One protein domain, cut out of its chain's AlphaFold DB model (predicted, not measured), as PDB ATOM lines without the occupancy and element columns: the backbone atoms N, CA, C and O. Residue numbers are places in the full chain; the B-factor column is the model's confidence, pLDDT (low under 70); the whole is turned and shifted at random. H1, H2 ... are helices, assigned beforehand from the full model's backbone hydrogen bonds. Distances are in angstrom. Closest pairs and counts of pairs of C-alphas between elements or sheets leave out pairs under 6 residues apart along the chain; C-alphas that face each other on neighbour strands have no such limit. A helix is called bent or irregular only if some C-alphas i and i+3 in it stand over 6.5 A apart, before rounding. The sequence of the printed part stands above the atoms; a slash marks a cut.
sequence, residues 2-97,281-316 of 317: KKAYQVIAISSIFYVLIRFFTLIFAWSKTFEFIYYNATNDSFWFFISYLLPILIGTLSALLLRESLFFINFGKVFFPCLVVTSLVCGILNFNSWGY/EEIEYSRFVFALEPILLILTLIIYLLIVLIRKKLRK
ATOM      1  N   LYS A   2      -8.236   5.560 -70.831       77.00
ATOM      2  CA  LYS A   2      -8.462   6.888 -70.203       77.00
ATOM      3  C   LYS A   2      -9.379   6.866 -68.963       77.00
ATOM      4  O   LYS A   2      -9.056   7.507 -67.971       77.00
ATOM      5  N   LYS A   3     -10.468   6.081 -68.998       83.06
ATOM      6  CA  LYS A   3     -11.410   5.921 -67.870       83.06
ATOM      7  C   LYS A   3     -10.801   5.176 -66.674       83.06
ATOM      8  O   LYS A   3     -10.982   5.604 -65.544       83.06
ATOM      9  N   ALA A   4     -10.033   4.112 -66.918       87.19
ATOM     10  CA  ALA A   4      -9.374   3.351 -65.853       87.19
ATOM     11  C   ALA A   4      -8.338   4.206 -65.107       87.19
ATOM     12  O   ALA A   4      -8.309   4.222 -63.883       87.19
ATOM     13  N   TYR A   5      -7.551   4.996 -65.843       88.69
ATOM     14  CA  TYR A   5      -6.584   5.907 -65.234       88.69
ATOM     15  C   TYR A   5      -7.248   7.019 -64.406       88.69
ATOM     16  O   TYR A   5      -6.734   7.384 -63.357       88.69
ATOM     17  N   GLN A   6      -8.412   7.531 -64.830       91.00
ATOM     18  CA  GLN A   6      -9.188   8.481 -64.022       91.00
ATOM     19  C   GLN A   6      -9.635   7.866 -62.697       91.00
ATOM     20  O   GLN A   6      -9.518   8.522 -61.667       91.00
ATOM     21  N   VAL A   7     -10.102   6.614 -62.720       93.75
ATOM     22  CA  VAL A   7     -10.478   5.895 -61.498       93.75
ATOM     23  C   VAL A   7      -9.265   5.767 -60.579       93.75
ATOM     24  O   VAL A   7      -9.330   6.252 -59.460       93.75
ATOM     25  N   ILE A   8      -8.130   5.257 -61.071       93.88
ATOM     26  CA  ILE A   8      -6.894   5.103 -60.279       93.88
ATOM     27  C   ILE A   8      -6.436   6.436 -59.665       93.88
ATOM     28  O   ILE A   8      -6.123   6.506 -58.476       93.88
ATOM     29  N   ALA A   9      -6.427   7.504 -60.465       93.06
ATOM     30  CA  ALA A   9      -6.017   8.831 -60.029       93.06
ATOM     31  C   ALA A   9      -6.886   9.348 -58.874       93.06
ATOM     32  O   ALA A   9      -6.353   9.821 -57.874       93.06
ATOM     33  N   ILE A  10      -8.211   9.219 -58.971       95.06
ATOM     34  CA  ILE A  10      -9.112   9.632 -57.889       95.06
ATOM     35  C   ILE A  10      -8.972   8.687 -56.687       95.06
ATOM     36  O   ILE A  10      -8.899   9.149 -55.550       95.06
ATOM     37  N   SER A  11      -8.875   7.377 -56.923       95.88
ATOM     38  CA  SER A  11      -8.743   6.368 -55.870       95.88
ATOM     39  C   SER A  11      -7.523   6.587 -54.995       95.88
ATOM     40  O   SER A  11      -7.633   6.411 -53.790       95.88
ATOM     41  N   SER A  12      -6.395   7.027 -55.559       95.25
ATOM     42  CA  SER A  12      -5.196   7.336 -54.771       95.25
ATOM     43  C   SER A  12      -5.415   8.432 -53.722       95.25
ATOM     44  O   SER A  12      -4.883   8.327 -52.620       95.25
ATOM     45  N   ILE A  13      -6.244   9.441 -54.018       95.38
ATOM     46  CA  ILE A  13      -6.571  10.514 -53.067       95.38
ATOM     47  C   ILE A  13      -7.338   9.925 -51.886       95.38
ATOM     48  O   ILE A  13      -6.966  10.117 -50.730       95.38
ATOM     49  N   PHE A  14      -8.405   9.180 -52.180       94.62
ATOM     50  CA  PHE A  14      -9.256   8.598 -51.147       94.62
ATOM     51  C   PHE A  14      -8.543   7.507 -50.359       94.62
ATOM     52  O   PHE A  14      -8.694   7.468 -49.146       94.62
ATOM     53  N   TYR A  15      -7.717   6.690 -51.011       93.38
ATOM     54  CA  TYR A  15      -6.845   5.717 -50.356       93.38
ATOM     55  C   TYR A  15      -6.043   6.370 -49.224       93.38
ATOM     56  O   TYR A  15      -6.098   5.904 -48.086       93.38
ATOM     57  N   VAL A  16      -5.375   7.494 -49.510       91.94
ATOM     58  CA  VAL A  16      -4.595   8.230 -48.508       91.94
ATOM     59  C   VAL A  16      -5.487   8.847 -47.434       91.94
ATOM     60  O   VAL A  16      -5.161   8.746 -46.256       91.94
ATOM     61  N   LEU A  17      -6.633   9.435 -47.795       91.25
ATOM     62  CA  LEU A  17      -7.567   9.997 -46.810       91.25
ATOM     63  C   LEU A  17      -8.090   8.931 -45.839       91.25
ATOM     64  O   LEU A  17      -8.128   9.159 -44.634       91.25
ATOM     65  N   ILE A  18      -8.468   7.756 -46.338       88.69
ATOM     66  CA  ILE A  18      -8.978   6.662 -45.508       88.69
ATOM     67  C   ILE A  18      -7.862   6.117 -44.622       88.69
ATOM     68  O   ILE A  18      -8.084   5.913 -43.430       88.69
ATOM     69  N   ARG A  19      -6.646   5.946 -45.161       82.56
ATOM     70  CA  ARG A  19      -5.485   5.545 -44.354       82.56
ATOM     71  C   ARG A  19      -5.148   6.572 -43.279       82.56
ATOM     72  O   ARG A  19      -4.836   6.193 -42.152       82.56
ATOM     73  N   PHE A  20      -5.291   7.859 -43.576       83.38
ATOM     74  CA  PHE A  20      -5.137   8.916 -42.585       83.38
ATOM     75  C   PHE A  20      -6.176   8.813 -41.467       83.38
ATOM     76  O   PHE A  20      -5.820   8.881 -40.294       83.38
ATOM     77  N   PHE A  21      -7.445   8.570 -41.805       78.62
ATOM     78  CA  PHE A  21      -8.472   8.308 -40.797       78.62
ATOM     79  C   PHE A  21      -8.123   7.085 -39.953       78.62
ATOM     80  O   PHE A  21      -8.173   7.173 -38.726       78.62
ATOM     81  N   THR A  22      -7.688   5.978 -40.568       70.38
ATOM     82  CA  THR A  22      -7.232   4.811 -39.800       70.38
ATOM     83  C   THR A  22      -6.060   5.150 -38.880       70.38
ATOM     84  O   THR A  22      -6.035   4.639 -37.769       70.38
ATOM     85  N   LEU A  23      -5.155   6.060 -39.273       67.62
ATOM     86  CA  LEU A  23      -4.056   6.547 -38.432       67.62
ATOM     87  C   LEU A  23      -4.548   7.406 -37.254       67.62
ATOM     88  O   LEU A  23      -4.059   7.246 -36.143       67.62
ATOM     89  N   ILE A  24      -5.523   8.294 -37.443       67.12
ATOM     90  CA  ILE A  24      -6.059   9.098 -36.328       67.12
ATOM     91  C   ILE A  24      -6.654   8.187 -35.249       67.12
ATOM     92  O   ILE A  24      -6.393   8.370 -34.061       67.12
ATOM     93  N   PHE A  25      -7.396   7.154 -35.655       59.22
ATOM     94  CA  PHE A  25      -7.871   6.133 -34.722       59.22
ATOM     95  C   PHE A  25      -6.727   5.243 -34.205       59.22
ATOM     96  O   PHE A  25      -6.803   4.758 -33.071       59.22
ATOM     97  N   ALA A  26      -5.645   5.108 -34.987       53.22
ATOM     98  CA  ALA A  26      -4.441   4.361 -34.635       53.22
ATOM     99  C   ALA A  26      -3.671   4.883 -33.432       53.22
ATOM    100  O   ALA A  26      -2.990   4.126 -32.747       53.22
ATOM    101  N   TRP A  27      -3.788   6.181 -33.182       53.31
ATOM    102  CA  TRP A  27      -3.126   6.859 -32.077       53.31
ATOM    103  C   TRP A  27      -3.803   6.621 -30.720       53.31
ATOM    104  O   TRP A  27      -3.308   7.085 -29.695       53.31
ATOM    105  N   SER A  28      -4.933   5.910 -30.684       53.16
ATOM    106  CA  SER A  28      -5.596   5.550 -29.430       53.16
ATOM    107  C   SER A  28      -4.988   4.285 -28.814       53.16
ATOM    108  O   SER A  28      -4.706   3.314 -29.514       53.16
ATOM    109  N   LYS A  29      -4.878   4.245 -27.478       50.09
ATOM    110  CA  LYS A  29      -4.471   3.043 -26.718       50.09
ATOM    111  C   LYS A  29      -5.299   1.800 -27.089       50.09
ATOM    112  O   LYS A  29      -4.790   0.685 -27.116       50.09
ATOM    113  N   THR A  30      -6.575   2.000 -27.427       48.00
ATOM    114  CA  THR A  30      -7.489   0.953 -27.909       48.00
ATOM    115  C   THR A  30      -7.017   0.332 -29.219       48.00
ATOM    116  O   THR A  30      -7.141  -0.874 -29.421       48.00
ATOM    117  N   PHE A  31      -6.458   1.133 -30.119       52.16
ATOM    118  CA  PHE A  31      -5.941   0.625 -31.374       52.16
ATOM    119  C   PHE A  31      -4.601  -0.083 -31.208       52.16
ATOM    120  O   PHE A  31      -4.400  -1.099 -31.860       52.16
ATOM    121  N   GLU A  32      -3.707   0.396 -30.341       48.91
ATOM    122  CA  GLU A  32      -2.461  -0.326 -30.044       48.91
ATOM    123  C   GLU A  32      -2.776  -1.739 -29.533       48.91
ATOM    124  O   GLU A  32      -2.251  -2.718 -30.058       48.91
ATOM    125  N   PHE A  33      -3.748  -1.869 -28.626       48.94
ATOM    126  CA  PHE A  33      -4.273  -3.165 -28.198       48.94
ATOM    127  C   PHE A  33      -4.833  -4.005 -29.367       48.94
ATOM    128  O   PHE A  33      -4.492  -5.178 -29.517       48.94
ATOM    129  N   ILE A  34      -5.651  -3.424 -30.250       49.88
ATOM    130  CA  ILE A  34      -6.201  -4.149 -31.413       49.88
ATOM    131  C   ILE A  34      -5.089  -4.594 -32.378       49.88
ATOM    132  O   ILE A  34      -5.123  -5.711 -32.907       49.88
ATOM    133  N   TYR A  35      -4.092  -3.740 -32.594       51.25
ATOM    134  CA  TYR A  35      -2.995  -3.962 -33.523       51.25
ATOM    135  C   TYR A  35      -2.019  -5.030 -33.011       51.25
ATOM    136  O   TYR A  35      -1.667  -5.921 -33.786       51.25
ATOM    137  N   TYR A  36      -1.655  -5.033 -31.725       49.72
ATOM    138  CA  TYR A  36      -0.718  -6.022 -31.161       49.72
ATOM    139  C   TYR A  36      -1.362  -7.297 -30.640       49.72
ATOM    140  O   TYR A  36      -0.746  -8.365 -30.752       49.72
ATOM    141  N   ASN A  37      -2.578  -7.207 -30.097       48.31
ATOM    142  CA  ASN A  37      -3.132  -8.272 -29.261       48.31
ATOM    143  C   ASN A  37      -4.374  -8.930 -29.872       48.31
ATOM    144  O   ASN A  37      -4.493 -10.154 -29.825       48.31
ATOM    145  N   ALA A  38      -5.279  -8.161 -30.489       45.09
ATOM    146  CA  ALA A  38      -6.579  -8.703 -30.907       45.09
ATOM    147  C   ALA A  38      -6.613  -9.286 -32.332       45.09
ATOM    148  O   ALA A  38      -7.460 -10.124 -32.637       45.09
ATOM    149  N   THR A  39      -5.731  -8.841 -33.229       46.81
ATOM    150  CA  THR A  39      -5.842  -9.139 -34.669       46.81
ATOM    151  C   THR A  39      -4.712 -10.041 -35.155       46.81
ATOM    152  O   THR A  39      -3.631 -10.046 -34.576       46.81
ATOM    153  N   ASN A  40      -4.923 -10.818 -36.218       53.28
ATOM    154  CA  ASN A  40      -3.833 -11.494 -36.931       53.28
ATOM    155  C   ASN A  40      -3.310 -10.599 -38.071       53.28
ATOM    156  O   ASN A  40      -3.917  -9.577 -38.399       53.28
ATOM    157  N   ASP A  41      -2.175 -10.967 -38.665       55.97
ATOM    158  CA  ASP A  41      -1.529 -10.166 -39.717       55.97
ATOM    159  C   ASP A  41      -2.454  -9.948 -40.929       55.97
ATOM    160  O   ASP A  41      -2.483  -8.861 -41.507       55.97
ATOM    161  N   SER A  42      -3.292 -10.939 -41.254       64.19
ATOM    162  CA  SER A  42      -4.261 -10.876 -42.355       64.19
ATOM    163  C   SER A  42      -5.353  -9.827 -42.142       64.19
ATOM    164  O   SER A  42      -5.683  -9.081 -43.063       64.19
ATOM    165  N   PHE A  43      -5.917  -9.741 -40.935       67.12
ATOM    166  CA  PHE A  43      -6.921  -8.728 -40.606       67.12
ATOM    167  C   PHE A  43      -6.328  -7.319 -40.664       67.12
ATOM    168  O   PHE A  43      -6.963  -6.386 -41.159       67.12
ATOM    169  N   TRP A  44      -5.083  -7.164 -40.212       64.88
ATOM    170  CA  TRP A  44      -4.409  -5.876 -40.277       64.88
ATOM    171  C   TRP A  44      -4.097  -5.448 -41.711       64.88
ATOM    172  O   TRP A  44      -4.357  -4.304 -42.089       64.88
ATOM    173  N   PHE A  45      -3.616  -6.381 -42.534       70.50
ATOM    174  CA  PHE A  45      -3.431  -6.159 -43.964       70.50
ATOM    175  C   PHE A  45      -4.745  -5.741 -44.642       70.50
ATOM    176  O   PHE A  45      -4.768  -4.802 -45.443       70.50
ATOM    177  N   PHE A  46      -5.854  -6.388 -44.268       78.81
ATOM    178  CA  PHE A  46      -7.180  -6.032 -44.754       78.81
ATOM    179  C   PHE A  46      -7.549  -4.583 -44.404       78.81
ATOM    180  O   PHE A  46      -7.869  -3.816 -45.308       78.81
ATOM    181  N   ILE A  47      -7.462  -4.177 -43.133       75.38
ATOM    182  CA  ILE A  47      -7.848  -2.820 -42.704       75.38
ATOM    183  C   ILE A  47      -6.902  -1.740 -43.241       75.38
ATOM    184  O   ILE A  47      -7.363  -0.665 -43.612       75.38
ATOM    185  N   SER A  48      -5.596  -2.003 -43.293       74.06
ATOM    186  CA  SER A  48      -4.592  -0.988 -43.653       74.06
ATOM    187  C   SER A  48      -4.456  -0.734 -45.143       74.06
ATOM    188  O   SER A  48      -4.052   0.359 -45.541       74.06
ATOM    189  N   TYR A  49      -4.745  -1.747 -45.958       79.50
ATOM    190  CA  TYR A  49      -4.474  -1.708 -47.391       79.50
ATOM    191  C   TYR A  49      -5.711  -2.056 -48.205       79.50
ATOM    192  O   TYR A  49      -6.158  -1.239 -49.010       79.50
ATOM    193  N   LEU A  50      -6.307  -3.234 -47.986       85.69
ATOM    194  CA  LEU A  50      -7.394  -3.699 -48.851       85.69
ATOM    195  C   LEU A  50      -8.654  -2.838 -48.714       85.69
ATOM    196  O   LEU A  50      -9.229  -2.420 -49.717       85.69
ATOM    197  N   LEU A  51      -9.056  -2.522 -47.486       87.88
ATOM    198  CA  LEU A  51     -10.233  -1.712 -47.203       87.88
ATOM    199  C   LEU A  51     -10.096  -0.274 -47.759       87.88
ATOM    200  O   LEU A  51     -10.999   0.149 -48.486       87.88
ATOM    201  N   PRO A  52      -8.980   0.459 -47.546       90.25
ATOM    202  CA  PRO A  52      -8.739   1.747 -48.196       90.25
ATOM    203  C   PRO A  52      -8.767   1.692 -49.725       90.25
ATOM    204  O   PRO A  52      -9.303   2.604 -50.353       90.25
ATOM    205  N   ILE A  53      -8.230   0.630 -50.341       91.81
ATOM    206  CA  ILE A  53      -8.275   0.446 -51.801       91.81
ATOM    207  C   ILE A  53      -9.721   0.279 -52.278       91.81
ATOM    208  O   ILE A  53     -10.130   0.933 -53.240       91.81
ATOM    209  N   LEU A  54     -10.503  -0.573 -51.608       93.94
ATOM    210  CA  LEU A  54     -11.897  -0.833 -51.968       93.94
ATOM    211  C   LEU A  54     -12.738   0.439 -51.865       93.94
ATOM    212  O   LEU A  54     -13.375   0.841 -52.841       93.94
ATOM    213  N   ILE A  55     -12.692   1.113 -50.716       93.62
ATOM    214  CA  ILE A  55     -13.455   2.344 -50.493       93.62
ATOM    215  C   ILE A  55     -12.963   3.446 -51.443       93.62
ATOM    216  O   ILE A  55     -13.783   4.104 -52.077       93.62
ATOM    217  N   GLY A  56     -11.651   3.606 -51.638       94.50
ATOM    218  CA  GLY A  56     -11.109   4.591 -52.576       94.50
ATOM    219  C   GLY A  56     -11.521   4.338 -54.030       94.50
ATOM    220  O   GLY A  56     -11.766   5.281 -54.788       94.50
ATOM    221  N   THR A  57     -11.663   3.074 -54.429       94.62
ATOM    222  CA  THR A  57     -12.189   2.696 -55.750       94.62
ATOM    223  C   THR A  57     -13.670   3.039 -55.877       94.62
ATOM    224  O   THR A  57     -14.074   3.645 -56.870       94.62
ATOM    225  N   LEU A  58     -14.474   2.737 -54.857       95.25
ATOM    226  CA  LEU A  58     -15.895   3.091 -54.828       95.25
ATOM    227  C   LEU A  58     -16.101   4.614 -54.889       95.25
ATOM    228  O   LEU A  58     -16.866   5.095 -55.726       95.25
ATOM    229  N   SER A  59     -15.362   5.388 -54.089       93.88
ATOM    230  CA  SER A  59     -15.401   6.857 -54.123       93.88
ATOM    231  C   SER A  59     -15.006   7.413 -55.494       93.88
ATOM    232  O   SER A  59     -15.631   8.352 -55.988       93.88
ATOM    233  N   ALA A  60     -14.013   6.812 -56.153       93.94
ATOM    234  CA  ALA A  60     -13.599   7.217 -57.492       93.94
ATOM    235  C   ALA A  60     -14.668   6.967 -58.557       93.94
ATOM    236  O   ALA A  60     -14.831   7.789 -59.457       93.94
ATOM    237  N   LEU A  61     -15.420   5.868 -58.457       93.25
ATOM    238  CA  LEU A  61     -16.530   5.591 -59.368       93.25
ATOM    239  C   LEU A  61     -17.664   6.611 -59.215       93.25
ATOM    240  O   LEU A  61     -18.235   7.016 -60.228       93.25
ATOM    241  N   LEU A  62     -17.940   7.061 -57.987       93.19
ATOM    242  CA  LEU A  62     -18.947   8.088 -57.699       93.19
ATOM    243  C   LEU A  62     -18.518   9.485 -58.170       93.19
ATOM    244  O   LEU A  62     -19.340  10.256 -58.652       93.19
ATOM    245  N   LEU A  63     -17.228   9.809 -58.070       91.69
ATOM    246  CA  LEU A  63     -16.695  11.149 -58.357       91.69
ATOM    247  C   LEU A  63     -15.996  11.267 -59.717       91.69
ATOM    248  O   LEU A  63     -15.358  12.282 -60.003       91.69
ATOM    249  N   ARG A  64     -16.137  10.257 -60.583       85.56
ATOM    250  CA  ARG A  64     -15.465  10.171 -61.893       85.56
ATOM    251  C   ARG A  64     -15.771  11.319 -62.857       85.56
ATOM    252  O   ARG A  64     -15.060  11.480 -63.845       85.56
ATOM    253  N   GLU A  65     -16.824  12.087 -62.600       87.75
ATOM    254  CA  GLU A  65     -17.236  13.236 -63.415       87.75
ATOM    255  C   GLU A  65     -16.606  14.552 -62.938       87.75
ATOM    256  O   GLU A  65     -16.551  15.531 -63.682       87.75
ATOM    257  N   SER A  66     -16.050  14.580 -61.723       91.50
ATOM    258  CA  SER A  66     -15.416  15.777 -61.182       91.50
ATOM    259  C   SER A  66     -14.048  16.021 -61.814       91.50
ATOM    260  O   SER A  66     -13.049  15.369 -61.498       91.50
ATOM    261  N   LEU A  67     -13.982  17.038 -62.674       89.69
ATOM    262  CA  LEU A  67     -12.737  17.499 -63.294       89.69
ATOM    263  C   LEU A  67     -11.674  17.896 -62.264       89.69
ATOM    264  O   LEU A  67     -10.485  17.714 -62.527       89.69
ATOM    265  N   PHE A  68     -12.085  18.418 -61.103       92.75
ATOM    266  CA  PHE A  68     -11.164  18.762 -60.022       92.75
ATOM    267  C   PHE A  68     -10.437  17.516 -59.507       92.75
ATOM    268  O   PHE A  68      -9.210  17.468 -59.585       92.75
ATOM    269  N   PHE A  69     -11.178  16.494 -59.064       93.44
ATOM    270  CA  PHE A  69     -10.586  15.266 -58.521       93.44
ATOM    271  C   PHE A  69      -9.764  14.521 -59.569       93.44
ATOM    272  O   PHE A  69      -8.674  14.043 -59.265       93.44
ATOM    273  N   ILE A  70     -10.232  14.486 -60.821       92.50
ATOM    274  CA  ILE A  70      -9.480  13.886 -61.924       92.50
ATOM    275  C   ILE A  70      -8.131  14.586 -62.108       92.50
ATOM    276  O   ILE A  70      -7.101  13.926 -62.200       92.50
ATOM    277  N   ASN A  71      -8.118  15.915 -62.220       92.12
ATOM    278  CA  ASN A  71      -6.894  16.645 -62.540       92.12
ATOM    279  C   ASN A  71      -5.931  16.699 -61.356       92.12
ATOM    280  O   ASN A  71      -4.731  16.542 -61.563       92.12
ATOM    281  N   PHE A  72      -6.446  16.857 -60.137       94.81
ATOM    282  CA  PHE A  72      -5.637  16.771 -58.929       94.81
ATOM    283  C   PHE A  72      -5.032  15.369 -58.769       94.81
ATOM    284  O   PHE A  72      -3.821  15.238 -58.617       94.81
ATOM    285  N   GLY A  73      -5.840  14.315 -58.929       93.75
ATOM    286  CA  GLY A  73      -5.389  12.926 -58.829       93.75
ATOM    287  C   GLY A  73      -4.317  12.561 -59.857       93.75
ATOM    288  O   GLY A  73      -3.409  11.798 -59.553       93.75
ATOM    289  N   LYS A  74      -4.363  13.136 -61.064       92.81
ATOM    290  CA  LYS A  74      -3.316  12.943 -62.084       92.81
ATOM    291  C   LYS A  74      -1.954  13.488 -61.669       92.81
ATOM    292  O   LYS A  74      -0.944  12.964 -62.122       92.81
ATOM    293  N   VAL A  75      -1.932  14.548 -60.863       93.31
ATOM    294  CA  VAL A  75      -0.697  15.112 -60.307       93.31
ATOM    295  C   VAL A  75      -0.282  14.319 -59.071       93.31
ATOM    296  O   VAL A  75       0.882  13.962 -58.932       93.31
ATOM    297  N   PHE A  76      -1.242  13.991 -58.207       95.56
ATOM    298  CA  PHE A  76      -0.984  13.306 -56.949       95.56
ATOM    299  C   PHE A  76      -0.529  11.855 -57.113       95.56
ATOM    300  O   PHE A  76       0.429  11.448 -56.465       95.56
ATOM    301  N   PHE A  77      -1.159  11.078 -57.996       94.88
ATOM    302  CA  PHE A  77      -0.866   9.652 -58.142       94.88
ATOM    303  C   PHE A  77       0.613   9.364 -58.475       94.88
ATOM    304  O   PHE A  77       1.214   8.547 -57.777       94.88
ATOM    305  N   PRO A  78       1.254  10.036 -59.454       93.81
ATOM    306  CA  PRO A  78       2.688   9.871 -59.690       93.81
ATOM    307  C   PRO A  78       3.551  10.249 -58.482       93.81
ATOM    308  O   PRO A  78       4.485   9.519 -58.160       93.81
ATOM    309  N   CYS A  79       3.232  11.351 -57.790       92.69
ATOM    310  CA  CYS A  79       3.949  11.759 -56.579       92.69
ATOM    311  C   CYS A  79       3.851  10.689 -55.488       92.69
ATOM    312  O   CYS A  79       4.862  10.367 -54.866       92.69
ATOM    313  N   LEU A  80       2.662  10.112 -55.296       92.19
ATOM    314  CA  LEU A  80       2.431   9.029 -54.344       92.19
ATOM    315  C   LEU A  80       3.271   7.802 -54.707       92.19
ATOM    316  O   LEU A  80       4.014   7.319 -53.862       92.19
ATOM    317  N   VAL A  81       3.233   7.349 -55.966       91.50
ATOM    318  CA  VAL A  81       4.003   6.180 -56.427       91.50
ATOM    319  C   VAL A  81       5.506   6.381 -56.231       91.50
ATOM    320  O   VAL A  81       6.167   5.514 -55.664       91.50
ATOM    321  N   VAL A  82       6.055   7.522 -56.662       90.25
ATOM    322  CA  VAL A  82       7.489   7.822 -56.512       90.25
ATOM    323  C   VAL A  82       7.881   7.863 -55.039       90.25
ATOM    324  O   VAL A  82       8.873   7.250 -54.655       90.25
ATOM    325  N   THR A  83       7.083   8.530 -54.205       86.00
ATOM    326  CA  THR A  83       7.348   8.626 -52.766       86.00
ATOM    327  C   THR A  83       7.300   7.250 -52.105       86.00
ATOM    328  O   THR A  83       8.230   6.896 -51.388       86.00
ATOM    329  N   SER A  84       6.286   6.428 -52.400       83.25
ATOM    330  CA  SER A  84       6.190   5.061 -51.877       83.25
ATOM    331  C   SER A  84       7.377   4.193 -52.301       83.25
ATOM    332  O   SER A  84       7.889   3.439 -51.479       83.25
ATOM    333  N   LEU A  85       7.855   4.316 -53.546       83.00
ATOM    334  CA  LEU A  85       9.036   3.589 -54.024       83.00
ATOM    335  C   LEU A  85      10.313   4.036 -53.306       83.00
ATOM    336  O   LEU A  85      11.068   3.190 -52.833       83.00
ATOM    337  N   VAL A  86      10.545   5.346 -53.183       81.81
ATOM    338  CA  VAL A  86      11.713   5.893 -52.475       81.81
ATOM    339  C   VAL A  86      11.691   5.474 -51.007       81.81
ATOM    340  O   VAL A  86      12.683   4.944 -50.512       81.81
ATOM    341  N   CYS A  87      10.556   5.629 -50.322       74.50
ATOM    342  CA  CYS A  87      10.395   5.174 -48.943       74.50
ATOM    343  C   CYS A  87      10.601   3.660 -48.814       74.50
ATOM    344  O   CYS A  87      11.235   3.225 -47.859       74.50
ATOM    345  N   GLY A  88      10.104   2.864 -49.764       71.75
ATOM    346  CA  GLY A  88      10.297   1.415 -49.788       71.75
ATOM    347  C   GLY A  88      11.764   1.012 -49.945       71.75
ATOM    348  O   GLY A  88      12.219   0.121 -49.240       71.75
ATOM    349  N   ILE A  89      12.524   1.699 -50.804       72.88
ATOM    350  CA  ILE A  89      13.965   1.458 -50.990       72.88
ATOM    351  C   ILE A  89      14.749   1.873 -49.740       72.88
ATOM    352  O   ILE A  89      15.550   1.092 -49.231       72.88
ATOM    353  N   LEU A  90      14.501   3.082 -49.224       67.69
ATOM    354  CA  LEU A  90      15.211   3.618 -48.057       67.69
ATOM    355  C   LEU A  90      14.941   2.807 -46.788       67.69
ATOM    356  O   LEU A  90      15.830   2.667 -45.953       67.69
ATOM    357  N   ASN A  91      13.740   2.241 -46.660       59.41
ATOM    358  CA  ASN A  91      13.368   1.405 -45.527       59.41
ATOM    359  C   ASN A  91      13.432  -0.100 -45.821       59.41
ATOM    360  O   ASN A  91      13.013  -0.873 -44.967       59.41
ATOM    361  N   PHE A  92      13.962  -0.562 -46.958       57.03
ATOM    362  CA  PHE A  92      13.943  -1.992 -47.311       57.03
ATOM    363  C   PHE A  92      14.577  -2.876 -46.223       57.03
ATOM    364  O   PHE A  92      14.030  -3.912 -45.852       57.03
ATOM    365  N   ASN A  93      15.680  -2.407 -45.634       48.56
ATOM    366  CA  ASN A  93      16.360  -3.090 -44.530       48.56
ATOM    367  C   ASN A  93      15.596  -2.997 -43.198       48.56
ATOM    368  O   ASN A  93      15.823  -3.817 -42.313       48.56
ATOM    369  N   SER A  94      14.686  -2.029 -43.069       48.72
ATOM    370  CA  SER A  94      13.882  -1.773 -41.872       48.72
ATOM    371  C   SER A  94      12.490  -2.411 -41.925       48.72
ATOM    372  O   SER A  94      11.864  -2.623 -40.891       48.72
ATOM    373  N   TRP A  95      11.986  -2.774 -43.110       45.19
ATOM    374  CA  TRP A  95      10.671  -3.416 -43.284       45.19
ATOM    375  C   TRP A  95      10.585  -4.790 -42.617       45.19
ATOM    376  O   TRP A  95       9.520  -5.172 -42.131       45.19
ATOM    377  N   GLY A  96      11.714  -5.493 -42.502       42.75
ATOM    378  CA  GLY A  96      11.809  -6.709 -41.690       42.75
ATOM    379  C   GLY A  96      11.567  -6.466 -40.192       42.75
ATOM    380  O   GLY A  96      11.108  -7.375 -39.504       42.75
ATOM    381  N   TYR A  97      11.813  -5.246 -39.702       45.38
ATOM    382  CA  TYR A  97      11.603  -4.831 -38.307       45.38
ATOM    383  C   TYR A  97      10.214  -4.220 -38.072       45.38
ATOM    384  O   TYR A  97       9.682  -4.313 -36.972       45.38
ATOM    385  N   GLU A 281      12.240   6.121 -32.710       39.16
ATOM    386  CA  GLU A 281      12.515   6.069 -34.146       39.16
ATOM    387  C   GLU A 281      11.650   5.069 -34.926       39.16
ATOM    388  O   GLU A 281      11.087   5.441 -35.941       39.16
ATOM    389  N   GLU A 282      11.463   3.822 -34.490       40.31
ATOM    390  CA  GLU A 282      10.735   2.820 -35.300       40.31
ATOM    391  C   GLU A 282       9.208   3.011 -35.275       40.31
ATOM    392  O   GLU A 282       8.534   2.917 -36.307       40.31
ATOM    393  N   ILE A 283       8.633   3.323 -34.113       44.06
ATOM    394  CA  ILE A 283       7.210   3.675 -34.012       44.06
ATOM    395  C   ILE A 283       6.960   5.009 -34.722       44.06
ATOM    396  O   ILE A 283       5.961   5.134 -35.435       44.06
ATOM    397  N   GLU A 284       7.884   5.972 -34.623       43.81
ATOM    398  CA  GLU A 284       7.834   7.177 -35.444       43.81
ATOM    399  C   GLU A 284       7.919   6.818 -36.915       43.81
ATOM    400  O   GLU A 284       7.039   7.246 -37.629       43.81
ATOM    401  N   TYR A 285       8.845   5.987 -37.392       47.59
ATOM    402  CA  TYR A 285       9.004   5.686 -38.817       47.59
ATOM    403  C   TYR A 285       7.818   4.910 -39.413       47.59
ATOM    404  O   TYR A 285       7.400   5.216 -40.533       47.59
ATOM    405  N   SER A 286       7.220   3.956 -38.684       50.38
ATOM    406  CA  SER A 286       5.991   3.271 -39.141       50.38
ATOM    407  C   SER A 286       4.854   4.268 -39.248       50.38
ATOM    408  O   SER A 286       4.219   4.360 -40.295       50.38
ATOM    409  N   ARG A 287       4.623   5.051 -38.189       54.94
ATOM    410  CA  ARG A 287       3.593   6.100 -38.162       54.94
ATOM    411  C   ARG A 287       3.898   7.217 -39.159       54.94
ATOM    412  O   ARG A 287       2.972   7.792 -39.721       54.94
ATOM    413  N   PHE A 288       5.171   7.481 -39.433       60.03
ATOM    414  CA  PHE A 288       5.655   8.522 -40.326       60.03
ATOM    415  C   PHE A 288       5.299   8.181 -41.756       60.03
ATOM    416  O   PHE A 288       4.848   9.068 -42.456       60.03
ATOM    417  N   VAL A 289       5.376   6.917 -42.185       61.31
ATOM    418  CA  VAL A 289       4.883   6.524 -43.519       61.31
ATOM    419  C   VAL A 289       3.389   6.837 -43.664       61.31
ATOM    420  O   VAL A 289       2.975   7.442 -44.654       61.31
ATOM    421  N   PHE A 290       2.581   6.505 -42.655       64.25
ATOM    422  CA  PHE A 290       1.149   6.816 -42.655       64.25
ATOM    423  C   PHE A 290       0.838   8.319 -42.463       64.25
ATOM    424  O   PHE A 290      -0.256   8.747 -42.819       64.25
ATOM    425  N   ALA A 291       1.765   9.127 -41.931       71.88
ATOM    426  CA  ALA A 291       1.644  10.587 -41.814       71.88
ATOM    427  C   ALA A 291       2.174  11.334 -43.056       71.88
ATOM    428  O   ALA A 291       1.649  12.381 -43.438       71.88
ATOM    429  N   LEU A 292       3.177  10.769 -43.726       80.44
ATOM    430  CA  LEU A 292       3.859  11.335 -44.884       80.44
ATOM    431  C   LEU A 292       2.972  11.313 -46.127       80.44
ATOM    432  O   LEU A 292       2.983  12.271 -46.891       80.44
ATOM    433  N   GLU A 293       2.147  10.280 -46.303       86.31
ATOM    434  CA  GLU A 293       1.132  10.237 -47.365       86.31
ATOM    435  C   GLU A 293       0.112  11.401 -47.269       86.31
ATOM    436  O   GLU A 293      -0.077  12.107 -48.264       86.31
ATOM    437  N   PRO A 294      -0.517  11.680 -46.106       88.00
ATOM    438  CA  PRO A 294      -1.349  12.867 -45.903       88.00
ATOM    439  C   PRO A 294      -0.603  14.186 -46.117       88.00
ATOM    440  O   PRO A 294      -1.135  15.088 -46.766       88.00
ATOM    441  N   ILE A 295       0.632  14.313 -45.615       90.06
ATOM    442  CA  ILE A 295       1.456  15.515 -45.833       90.06
ATOM    443  C   ILE A 295       1.692  15.719 -47.333       90.06
ATOM    444  O   ILE A 295       1.488  16.820 -47.849       90.06
ATOM    445  N   LEU A 296       2.046  14.655 -48.056       92.81
ATOM    446  CA  LEU A 296       2.222  14.678 -49.504       92.81
ATOM    447  C   LEU A 296       0.930  15.090 -50.218       92.81
ATOM    448  O   LEU A 296       0.984  15.872 -51.170       92.81
ATOM    449  N   LEU A 297      -0.228  14.609 -49.762       94.31
ATOM    450  CA  LEU A 297      -1.529  14.983 -50.315       94.31
ATOM    451  C   LEU A 297      -1.790  16.489 -50.165       94.31
ATOM    452  O   LEU A 297      -2.166  17.140 -51.143       94.31
ATOM    453  N   ILE A 298      -1.533  17.055 -48.983       94.62
ATOM    454  CA  ILE A 298      -1.684  18.492 -48.703       94.62
ATOM    455  C   ILE A 298      -0.707  19.311 -49.555       94.62
ATOM    456  O   ILE A 298      -1.122  20.257 -50.226       94.62
ATOM    457  N   LEU A 299       0.576  18.944 -49.580       94.69
ATOM    458  CA  LEU A 299       1.592  19.648 -50.371       94.69
ATOM    459  C   LEU A 299       1.248  19.629 -51.863       94.69
ATOM    460  O   LEU A 299       1.300  20.662 -52.533       94.69
ATOM    461  N   THR A 300       0.819  18.477 -52.379       95.50
ATOM    462  CA  THR A 300       0.419  18.352 -53.784       95.50
ATOM    463  C   THR A 300      -0.833  19.172 -54.081       95.50
ATOM    464  O   THR A 300      -0.941  19.755 -55.161       95.50
ATOM    465  N   LEU A 301      -1.772  19.264 -53.132       96.06
ATOM    466  CA  LEU A 301      -2.960  20.103 -53.267       96.06
ATOM    467  C   LEU A 301      -2.583  21.583 -53.349       96.06
ATOM    468  O   LEU A 301      -3.067  22.279 -54.241       96.06
ATOM    469  N   ILE A 302      -1.684  22.056 -52.482       95.75
ATOM    470  CA  ILE A 302      -1.181  23.438 -52.509       95.75
ATOM    471  C   ILE A 302      -0.527  23.737 -53.863       95.75
ATOM    472  O   ILE A 302      -0.885  24.719 -54.515       95.75
ATOM    473  N   ILE A 303       0.373  22.866 -54.330       93.44
ATOM    474  CA  ILE A 303       1.043  23.016 -55.631       93.44
ATOM    475  C   ILE A 303       0.018  23.047 -56.771       93.44
ATOM    476  O   ILE A 303       0.080  23.914 -57.643       93.44
ATOM    477  N   TYR A 304      -0.959  22.137 -56.760       95.06
ATOM    478  CA  TYR A 304      -2.014  22.098 -57.768       95.06
ATOM    479  C   TYR A 304      -2.831  23.398 -57.788       95.06
ATOM    480  O   TYR A 304      -3.046  23.972 -58.858       95.06
ATOM    481  N   LEU A 305      -3.240  23.904 -56.622       94.44
ATOM    482  CA  LEU A 305      -3.980  25.161 -56.510       94.44
ATOM    483  C   LEU A 305      -3.151  26.356 -57.005       94.44
ATOM    484  O   LEU A 305      -3.681  27.191 -57.740       94.44
ATOM    485  N   LEU A 306      -1.852  26.409 -56.698       93.38
ATOM    486  CA  LEU A 306      -0.941  27.432 -57.222       93.38
ATOM    487  C   LEU A 306      -0.841  27.379 -58.753       93.38
ATOM    488  O   LEU A 306      -0.968  28.413 -59.409       93.38
ATOM    489  N   ILE A 307      -0.700  26.188 -59.346       91.31
ATOM    490  CA  ILE A 307      -0.680  26.010 -60.808       91.31
ATOM    491  C   ILE A 307      -1.983  26.521 -61.435       91.31
ATOM    492  O   ILE A 307      -1.957  27.211 -62.460       91.31
ATOM    493  N   VAL A 308      -3.131  26.201 -60.832       91.56
ATOM    494  CA  VAL A 308      -4.448  26.660 -61.300       91.56
ATOM    495  C   VAL A 308      -4.551  28.188 -61.231       91.56
ATOM    496  O   VAL A 308      -4.998  28.811 -62.197       91.56
ATOM    497  N   LEU A 309      -4.097  28.803 -60.134       92.75
ATOM    498  CA  LEU A 309      -4.089  30.258 -59.950       92.75
ATOM    499  C   LEU A 309      -3.188  30.967 -60.969       92.75
ATOM    500  O   LEU A 309      -3.630  31.920 -61.614       92.75
ATOM    501  N   ILE A 310      -1.961  30.477 -61.168       92.00
ATOM    502  CA  ILE A 310      -1.007  31.034 -62.137       92.00
ATOM    503  C   ILE A 310      -1.586  30.957 -63.552       92.00
ATOM    504  O   ILE A 310      -1.628  31.964 -64.256       92.00
ATOM    505  N   ARG A 311      -2.121  29.796 -63.958       89.81
ATOM    506  CA  ARG A 311      -2.770  29.633 -65.272       89.81
ATOM    507  C   ARG A 311      -3.949  30.583 -65.458       89.81
ATOM    508  O   ARG A 311      -4.134  31.113 -66.550       89.81
ATOM    509  N   LYS A 312      -4.748  30.806 -64.411       90.19
ATOM    510  CA  LYS A 312      -5.873  31.751 -64.451       90.19
ATOM    511  C   LYS A 312      -5.395  33.193 -64.634       90.19
ATOM    512  O   LYS A 312      -6.046  33.935 -65.360       90.19
ATOM    513  N   LYS A 313      -4.283  33.584 -64.002       88.62
ATOM    514  CA  LYS A 313      -3.690  34.921 -64.150       88.62
ATOM    515  C   LYS A 313      -3.089  35.115 -65.546       88.62
ATOM    516  O   LYS A 313      -3.418  36.093 -66.203       88.62
ATOM    517  N   LEU A 314      -2.323  34.138 -66.036       85.88
ATOM    518  CA  LEU A 314      -1.712  34.163 -67.372       85.88
ATOM    519  C   LEU A 314      -2.735  34.186 -68.515       85.88
ATOM    520  O   LEU A 314      -2.459  34.766 -69.547       85.88
ATOM    521  N   ARG A 315      -3.920  33.584 -68.349       79.25
ATOM    522  CA  ARG A 315      -5.005  33.653 -69.353       79.25
ATOM    523  C   ARG A 315      -5.780  34.973 -69.358       79.25
ATOM    524  O   ARG A 315      -6.595  35.182 -70.246       79.25
ATOM    525  N   LYS A 316      -5.618  35.796 -68.319       66.44
ATOM    526  CA  LYS A 316      -6.247  37.120 -68.198       66.44
ATOM    527  C   LYS A 316      -5.318  38.259 -68.634       66.44
ATOM    528  O   LYS A 316      -5.761  39.402 -68.612       66.44
TER     529      LYS A 316
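What this domain is: This is residues 2 to 97 and 281 to 316 of the 317 residues of an uncharacterized protein of bacterium 336/3 (UniProt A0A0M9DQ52). H3b, H4 and H6 pack crosswise round H1, the core; residues 306 to 316 stick out as an arm, and H2 lies far from the middle. The printed part has 132 residues, six named helices, H1 to H6 in order, no named strand: all helix, only just compact, close to loose, radius of gyration of the C-alphas 16.8 A, spans 59 by 31 by 25 A.

Where its parts are: H1, residues 2 to 26, begins at C-alpha 2 (-8.462, 6.888, -70.203) and spans 35.9 A. H2 is 29 to 38. H3, 41 to 62, assigned as one helix by its hydrogen bonds, is bent: C-alphas 48 and 51 are 6.7 A apart; arms H3a, 41 to 48, and H3b, 51 to 62. H4 is 67 to 90, 34.7 A; H5, 92 to 95; H6, 281 to 314, 45.8 A.

How they stand to each other: H1 touches H3b, closest C-alphas Ser 11 and Gly 56, 4.4 A. H1 touches H4 with residues 6 to 13 alone, closest C-alphas Ala 9 and Gly 73, 4.3 A. Not every O i to N i+4 pair is within hydrogen-bond range in H1, 20 of 21, H4, 17 of 20, and H6, 28 of 30.

The domain as a whole: Residues 98 to 280 are cut out, a gap of 11.7 A between C-alphas 97 and 281. Confidence is low, for instance, in residues 23 to 44.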